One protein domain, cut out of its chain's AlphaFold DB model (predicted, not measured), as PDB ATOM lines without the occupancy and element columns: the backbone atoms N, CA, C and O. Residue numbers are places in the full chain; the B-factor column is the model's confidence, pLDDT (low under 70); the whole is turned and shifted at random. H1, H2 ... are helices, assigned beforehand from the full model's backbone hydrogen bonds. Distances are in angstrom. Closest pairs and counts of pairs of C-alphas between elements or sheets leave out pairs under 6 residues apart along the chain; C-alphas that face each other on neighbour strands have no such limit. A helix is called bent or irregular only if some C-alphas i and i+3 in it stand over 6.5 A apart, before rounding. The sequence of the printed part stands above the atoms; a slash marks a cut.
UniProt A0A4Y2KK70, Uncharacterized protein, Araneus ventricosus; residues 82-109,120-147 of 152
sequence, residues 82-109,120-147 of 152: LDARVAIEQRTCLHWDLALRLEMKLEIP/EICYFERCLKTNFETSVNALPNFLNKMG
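What this domain is: This is residues 82 to 109 and 120 to 147 of the 152 residues of an uncharacterized protein of Araneus ventricosus (UniProt A0A4Y2KK70). Two long helices, H2 and H1, run side by side in nearly opposite ways, with an open gap between them; H2 has a kink near its far end, and the stretch that joins them at the other end is cut out. It is a loose, flat pair of helices with no third part to fill the space between them. The printed part has 56 residues, with two named helices in the order H1, H2 and no named strand; the class is all helix. The whole is only just loose, close to extended, with a radius of gyration of the C-alphas of 15.0 A, and the C-alphas span 49 by 25 by 6 A.

Where its parts are: The longest helix is H2, residues 120 to 146, 38.9 A from C-alpha 120 at (36.427, 4.542, -57.399) to C-alpha 146 at (47.176, 13.286, -21.044). H1 is residues 82 to 106, 35.6 A from C-alpha 82 at (36.152, 2.362, -19.003) to C-alpha 106 at (31.590, -6.839, -53.136). From first to last C-alpha, z rises in H2 and falls in H1.

How they stand to each other: H2 has a kink of 26 degrees near residue 140. It is irregular, but only just: C-alphas 137 and 140 are 6.8 A apart. H1 and H2 are apart, but only just, with their closest C-alphas at 8.4 A. Residues 82 to 104 of H1 stand free, and so do residues 122 to 147, of which 122 to 146 belong to H2. In H1 every O i to N i+4 pair is within hydrogen-bond range, and in H2 18 of 23 are.

The domain as a whole: The outline is only just a rod. The two C-alphas farthest apart are those of Pro 109 and Gly 147, at 49.5 A. The link from H1 to H2 runs across the cut: residues 110 to 119 are not printed, and C-alphas 109 and 120 are 13.0 A apart. The mean pLDDT of the printed part is 72.9, and 14 residues are under 70, among them residues 105 to 109 and 142 to 144.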
ATOM      1  N   LEU A  82      37.077   1.545 -18.208       70.88
ATOM      2  CA  LEU A  82      36.152   2.362 -19.003       70.88
ATOM      3  C   LEU A  82      36.764   2.742 -20.356       70.88
ATOM      4  O   LEU A  82      36.108   2.588 -21.383       70.88
ATOM      5  N   ASP A  83      38.038   3.134 -20.371       71.69
ATOM      6  CA  ASP A  83      38.747   3.475 -21.606       71.69
ATOM      7  C   ASP A  83      38.972   2.248 -22.494       71.69
ATOM      8  O   ASP A  83      38.840   2.326 -23.713       71.69
ATOM      9  N   ALA A  84      39.245   1.086 -21.899       72.81
ATOM     10  CA  ALA A  84      39.389  -0.165 -22.638       72.81
ATOM     11  C   ALA A  84      38.043  -0.665 -23.192       72.81
ATOM     12  O   ALA A  84      37.987  -1.105 -24.341       72.81
ATOM     13  N   ARG A  85      36.933  -0.495 -22.462       75.06
ATOM     14  CA  ARG A  85      35.579  -0.736 -22.986       75.06
ATOM     15  C   ARG A  85      35.221   0.201 -24.129       75.06
ATOM     16  O   ARG A  85      34.748  -0.273 -25.157       75.06
ATOM     17  N   VAL A  86      35.497   1.497 -23.993       75.31
ATOM     18  CA  VAL A  86      35.272   2.475 -25.069       75.31
ATOM     19  C   VAL A  86      36.148   2.149 -26.279       75.31
ATOM     20  O   VAL A  86      35.664   2.183 -27.408       75.31
ATOM     21  N   ALA A  87      37.403   1.748 -26.072       74.38
ATOM     22  CA  ALA A  87      38.289   1.328 -27.152       74.38
ATOM     23  C   ALA A  87      37.781   0.062 -27.865       74.38
ATOM     24  O   ALA A  87      37.859  -0.021 -29.092       74.38
ATOM     25  N   ILE A  88      37.231  -0.914 -27.135       73.50
ATOM     26  CA  ILE A  88      36.619  -2.118 -27.719       73.50
ATOM     27  C   ILE A  88      35.354  -1.750 -28.503       73.50
ATOM     28  O   ILE A  88      35.186  -2.201 -29.638       73.50
ATOM     29  N   GLU A  89      34.492  -0.889 -27.965       73.06
ATOM     30  CA  GLU A  89      33.277  -0.436 -28.652       73.06
ATOM     31  C   GLU A  89      33.598   0.350 -29.931       73.06
ATOM     32  O   GLU A  89      33.031   0.070 -30.988       73.06
ATOM     33  N   GLN A  90      34.572   1.263 -29.882       78.38
ATOM     34  CA  GLN A  90      35.021   2.014 -31.058       78.38
ATOM     35  C   GLN A  90      35.617   1.100 -32.129       78.38
ATOM     36  O   GLN A  90      35.297   1.249 -33.309       78.38
ATOM     37  N   ARG A  91      36.431   0.113 -31.733       76.06
ATOM     38  CA  ARG A  91      36.964  -0.899 -32.659       76.06
ATOM     39  C   ARG A  91      35.852  -1.715 -33.303       76.06
ATOM     40  O   ARG A  91      35.929  -1.996 -34.493       76.06
ATOM     41  N   THR A  92      34.813  -2.052 -32.546       81.44
ATOM     42  CA  THR A  92      33.683  -2.840 -33.052       81.44
ATOM     43  C   THR A  92      32.838  -2.030 -34.040       81.44
ATOM     44  O   THR A  92      32.474  -2.549 -35.092       81.44
ATOM     45  N   CYS A  93      32.599  -0.742 -33.772       77.94
ATOM     46  CA  CYS A  93      31.938   0.166 -34.717       77.94
ATOM     47  C   CYS A  93      32.749   0.368 -36.003       77.94
ATOM     48  O   CYS A  93      32.192   0.283 -37.093       77.94
ATOM     49  N   LEU A  94      34.063   0.594 -35.888       78.88
ATOM     50  CA  LEU A  94      34.945   0.728 -37.050       78.88
ATOM     51  C   LEU A  94      34.995  -0.561 -37.875       78.88
ATOM     52  O   LEU A  94      34.931  -0.506 -39.099       78.88
ATOM     53  N   HIS A  95      35.063  -1.719 -37.216       80.94
ATOM     54  CA  HIS A  95      35.030  -3.021 -37.879       80.94
ATOM     55  C   HIS A  95      33.716  -3.236 -38.642       80.94
ATOM     56  O   HIS A  95      33.729  -3.731 -39.766       80.94
ATOM     57  N   TRP A  96      32.584  -2.829 -38.060       79.94
ATOM     58  CA  TRP A  96      31.276  -2.944 -38.703       79.94
ATOM     59  C   TRP A  96      31.126  -1.994 -39.902       79.94
ATOM     60  O   TRP A  96      30.636  -2.420 -40.945       79.94
ATOM     61  N   ASP A  97      31.588  -0.742 -39.801       81.81
ATOM     62  CA  ASP A  97      31.582   0.207 -40.932       81.81
ATOM     63  C   ASP A  97      32.454  -0.297 -42.092       81.81
ATOM     64  O   ASP A  97      32.058  -0.228 -43.257       81.81
ATOM     65  N   LEU A  98      33.613  -0.885 -41.775       81.56
ATOM     66  CA  LEU A  98      34.500  -1.479 -42.773       81.56
ATOM     67  C   LEU A  98      33.853  -2.688 -43.463       81.56
ATOM     68  O   LEU A  98      33.938  -2.811 -44.683       81.56
ATOM     69  N   ALA A  99      33.186  -3.554 -42.694       78.06
ATOM     70  CA  ALA A  99      32.486  -4.724 -43.213       78.06
ATOM     71  C   ALA A  99      31.305  -4.332 -44.115       78.06
ATOM     72  O   ALA A  99      31.209  -4.849 -45.221       78.06
ATOM     73  N   LEU A 100      30.475  -3.364 -43.704       75.75
ATOM     74  CA  LEU A 100      29.373  -2.833 -44.521       75.75
ATOM     75  C   LEU A 100      29.882  -2.188 -45.815       75.75
ATOM     76  O   LEU A 100      29.313  -2.393 -46.883       75.75
ATOM     77  N   ARG A 101      30.983  -1.431 -45.747       78.12
ATOM     78  CA  ARG A 101      31.597  -0.826 -46.938       78.12
ATOM     79  C   ARG A 101      32.204  -1.859 -47.879       78.12
ATOM     80  O   ARG A 101      32.160  -1.657 -49.090       78.12
ATOM     81  N   LEU A 102      32.776  -2.938 -47.349       79.81
ATOM     82  CA  LEU A 102      33.254  -4.061 -48.156       79.81
ATOM     83  C   LEU A 102      32.090  -4.833 -48.774       79.81
ATOM     84  O   LEU A 102      32.164  -5.169 -49.947       79.81
ATOM     85  N   GLU A 103      31.008  -5.053 -48.034       75.44
ATOM     86  CA  GLU A 103      29.809  -5.740 -48.517       75.44
ATOM     87  C   GLU A 103      29.142  -4.968 -49.666       75.44
ATOM     88  O   GLU A 103      28.853  -5.557 -50.700       75.44
ATOM     89  N   MET A 104      29.028  -3.637 -49.568       71.31
ATOM     90  CA  MET A 104      28.514  -2.797 -50.665       71.31
ATOM     91  C   MET A 104      29.451  -2.726 -51.882       71.31
ATOM     92  O   MET A 104      29.000  -2.431 -52.983       71.31
ATOM     93  N   LYS A 105      30.755  -2.975 -51.703       64.50
ATOM     94  CA  LYS A 105      31.740  -3.015 -52.801       64.50
ATOM     95  C   LYS A 105      31.879  -4.394 -53.442       64.50
ATOM     96  O   LYS A 105      32.267  -4.484 -54.601       64.50
ATOM     97  N   LEU A 106      31.605  -5.451 -52.680       65.81
ATOM     98  CA  LEU A 106      31.590  -6.839 -53.136       65.81
ATOM     99  C   LEU A 106      30.198  -7.290 -53.574       65.81
ATOM    100  O   LEU A 106      30.061  -8.426 -54.021       65.81
ATOM    101  N   GLU A 107      29.179  -6.427 -53.497       66.75
ATOM    102  CA  GLU A 107      27.978  -6.562 -54.315       66.75
ATOM    103  C   GLU A 107      28.411  -6.410 -55.777       66.75
ATOM    104  O   GLU A 107      28.456  -5.325 -56.351       66.75
ATOM    105  N   ILE A 108      28.864  -7.542 -56.316       57.78
ATOM    106  CA  ILE A 108      29.504  -7.701 -57.612       57.78
ATOM    107  C   ILE A 108      28.650  -6.956 -58.639       57.78
ATOM    108  O   ILE A 108      27.471  -7.312 -58.788       57.78
ATOM    109  N   PRO A 109      29.194  -5.942 -59.344       56.94
ATOM    110  CA  PRO A 109      28.467  -5.303 -60.424       56.94
ATOM    111  C   PRO A 109      28.059  -6.412 -61.384       56.94
ATOM    112  O   PRO A 109      28.899  -7.137 -61.917       56.94
ATOM    113  N   GLU A 120      36.959   4.183 -58.721       65.12
ATOM    114  CA  GLU A 120      36.427   4.542 -57.399       65.12
ATOM    115  C   GLU A 120      37.061   3.719 -56.269       65.12
ATOM    116  O   GLU A 120      37.295   4.239 -55.171       65.12
ATOM    117  N   ILE A 121      37.404   2.454 -56.531       66.12
ATOM    118  CA  ILE A 121      38.128   1.612 -55.570       66.12
ATOM    119  C   ILE A 121      39.531   2.182 -55.331       66.12
ATOM    120  O   ILE A 121      39.906   2.385 -54.172       66.12
ATOM    121  N   CYS A 122      40.256   2.533 -56.397       74.50
ATOM    122  CA  CYS A 122      41.585   3.138 -56.299       74.50
ATOM    123  C   CYS A 122      41.565   4.504 -55.591       74.50
ATOM    124  O   CYS A 122      42.447   4.797 -54.779       74.50
ATOM    125  N   TYR A 123      40.554   5.342 -55.851       71.12
ATOM    126  CA  TYR A 123      40.403   6.629 -55.165       71.12
ATOM    127  C   TYR A 123      40.120   6.447 -53.668       71.12
ATOM    128  O   TYR A 123      40.661   7.170 -52.829       71.12
ATOM    129  N   PHE A 124      39.321   5.441 -53.306       65.06
ATOM    130  CA  PHE A 124      38.967   5.170 -51.917       65.06
ATOM    131  C   PHE A 124      40.122   4.578 -51.109       65.06
ATOM    132  O   PHE A 124      40.336   4.980 -49.969       65.06
ATOM    133  N   GLU A 125      40.883   3.654 -51.692       74.69
ATOM    134  CA  GLU A 125      42.079   3.093 -51.063       74.69
ATOM    135  C   GLU A 125      43.118   4.191 -50.798       74.69
ATOM    136  O   GLU A 125      43.674   4.290 -49.701       74.69
ATOM    137  N   ARG A 126      43.287   5.106 -51.761       72.81
ATOM    138  CA  ARG A 126      44.137   6.291 -51.612       72.81
ATOM    139  C   ARG A 126      43.628   7.233 -50.516       72.81
ATOM    140  O   ARG A 126      44.416   7.664 -49.673       72.81
ATOM    141  N   CYS A 127      42.327   7.518 -50.470       75.25
ATOM    142  CA  CYS A 127      41.718   8.329 -49.411       75.25
ATOM    143  C   CYS A 127      41.868   7.689 -48.023       75.25
ATOM    144  O   CYS A 127      42.209   8.381 -47.065       75.25
ATOM    145  N   LEU A 128      41.644   6.379 -47.893       69.69
ATOM    146  CA  LEU A 128      41.814   5.667 -46.625       69.69
ATOM    147  C   LEU A 128      43.262   5.716 -46.150       69.69
ATOM    148  O   LEU A 128      43.504   6.088 -45.005       69.69
ATOM    149  N   LYS A 129      44.217   5.403 -47.031       79.88
ATOM    150  CA  LYS A 129      45.643   5.406 -46.699       79.88
ATOM    151  C   LYS A 129      46.102   6.767 -46.177       79.88
ATOM    152  O   LYS A 129      46.698   6.846 -45.108       79.88
ATOM    153  N   THR A 130      45.724   7.838 -46.872       79.25
ATOM    154  CA  THR A 130      46.146   9.202 -46.521       79.25
ATOM    155  C   THR A 130      45.519   9.678 -45.205       79.25
ATOM    156  O   THR A 130      46.203  10.241 -44.348       79.25
ATOM    157  N   ASN A 131      44.221   9.423 -45.002       74.56
ATOM    158  CA  ASN A 131      43.522   9.843 -43.784       74.56
ATOM    159  C   ASN A 131      43.946   9.022 -42.557       74.56
ATOM    160  O   ASN A 131      44.015   9.560 -41.451       74.56
ATOM    161  N   PHE A 132      44.252   7.735 -42.744       72.44
ATOM    162  CA  PHE A 132      44.712   6.868 -41.665       72.44
ATOM    163  C   PHE A 132      46.148   7.196 -41.252       72.44
ATOM    164  O   PHE A 132      46.406   7.366 -40.066       72.44
ATOM    165  N   GLU A 133      47.068   7.391 -42.202       82.19
ATOM    166  CA  GLU A 133      48.428   7.851 -41.881       82.19
ATOM    167  C   GLU A 133      48.408   9.200 -41.158       82.19
ATOM    168  O   GLU A 133      49.079   9.372 -40.143       82.19
ATOM    169  N   THR A 134      47.588  10.146 -41.622       81.56
ATOM    170  CA  THR A 134      47.477  11.464 -40.979       81.56
ATOM    171  C   THR A 134      46.951  11.355 -39.547       81.56
ATOM    172  O   THR A 134      47.475  12.014 -38.648       81.56
ATOM    173  N   SER A 135      45.945  10.509 -39.302       70.56
ATOM    174  CA  SER A 135      45.379  10.352 -37.958       70.56
ATOM    175  C   SER A 135      46.339   9.637 -37.002       70.56
ATOM    176  O   SER A 135      46.486  10.065 -35.855       70.56
ATOM    177  N   VAL A 136      47.063   8.621 -37.480       70.19
ATOM    178  CA  VAL A 136      48.095   7.914 -36.705       70.19
ATOM    179  C   VAL A 136      49.260   8.848 -36.371       70.19
ATOM    180  O   VAL A 136      49.766   8.805 -35.253       70.19
ATOM    181  N   ASN A 137      49.624   9.760 -37.275       77.44
ATOM    182  CA  ASN A 137      50.675  10.754 -37.037       77.44
ATOM    183  C   ASN A 137      50.252  11.874 -36.068       77.44
ATOM    184  O   ASN A 137      51.105  12.476 -35.418       77.44
ATOM    185  N   ALA A 138      48.952  12.150 -35.927       73.19
ATOM    186  CA  ALA A 138      48.440  13.106 -34.942       73.19
ATOM    187  C   ALA A 138      48.315  12.502 -33.527       73.19
ATOM    188  O   ALA A 138      48.333  13.235 -32.536       73.19
ATOM    189  N   LEU A 139      48.224  11.174 -33.417       73.81
ATOM    190  CA  LEU A 139      47.987  10.444 -32.168       73.81
ATOM    191  C   LEU A 139      49.043  10.669 -31.054       73.81
ATOM    192  O   LEU A 139      48.641  10.827 -29.897       73.81
ATOM    193  N   PRO A 140      50.363  10.764 -31.329       70.06
ATOM    194  CA  PRO A 140      51.378  10.995 -30.296       70.06
ATOM    195  C   PRO A 140      51.206  12.335 -29.566       70.06
ATOM    196  O   PRO A 140      51.477  12.433 -28.367       70.06
ATOM    197  N   ASN A 141      50.691  13.356 -30.259       72.25
ATOM    198  CA  ASN A 141      50.434  14.674 -29.673       72.25
ATOM    199  C   ASN A 141      49.270  14.651 -28.674       72.25
ATOM    200  O   ASN A 141      49.272  15.410 -27.704       72.25
ATOM    201  N   PHE A 142      48.295  13.760 -28.869       60.78
ATOM    202  CA  PHE A 142      47.192  13.570 -27.926       60.78
ATOM    203  C   PHE A 142      47.620  12.755 -26.701       60.78
ATOM    204  O   PHE A 142      47.259  13.109 -25.578       60.78
ATOM    205  N   LEU A 143      48.445  11.722 -26.895       64.38
ATOM    206  CA  LEU A 143      48.947  10.871 -25.809       64.38
ATOM    207  C   LEU A 143      49.866  11.632 -24.842       64.38
ATOM    208  O   LEU A 143      49.707  11.522 -23.625       64.38
ATOM    209  N   ASN A 144      50.765  12.480 -25.352       67.00
ATOM    210  CA  ASN A 144      51.662  13.269 -24.500       67.00
ATOM    211  C   ASN A 144      50.942  14.342 -23.670       67.00
ATOM    212  O   ASN A 144      51.457  14.761 -22.636       67.00
ATOM    213  N   LYS A 145      49.740  14.769 -24.079       70.62
ATOM    214  CA  LYS A 145      48.970  15.796 -23.365       70.62
ATOM    215  C   LYS A 145      48.185  15.239 -22.171       70.62
ATOM    216  O   LYS A 145      47.918  15.986 -21.235       70.62
ATOM    217  N   MET A 146      47.855  13.945 -22.172       68.38
ATOM    218  CA  MET A 146      47.176  13.286 -21.044       68.38
ATOM    219  C   MET A 146      48.140  12.637 -20.037       68.38
ATOM    220  O   MET A 146      47.752  12.377 -18.905       68.38
ATOM    221  N   GLY A 147      49.412  12.428 -20.401       64.81
ATOM    222  CA  GLY A 147      50.446  11.862 -19.521       64.81
ATOM    223  C   GLY A 147      51.021  12.820 -18.464       64.81
ATOM    224  O   GLY A 147      52.059  12.519 -17.872       64.81
TER     225      GLY A 147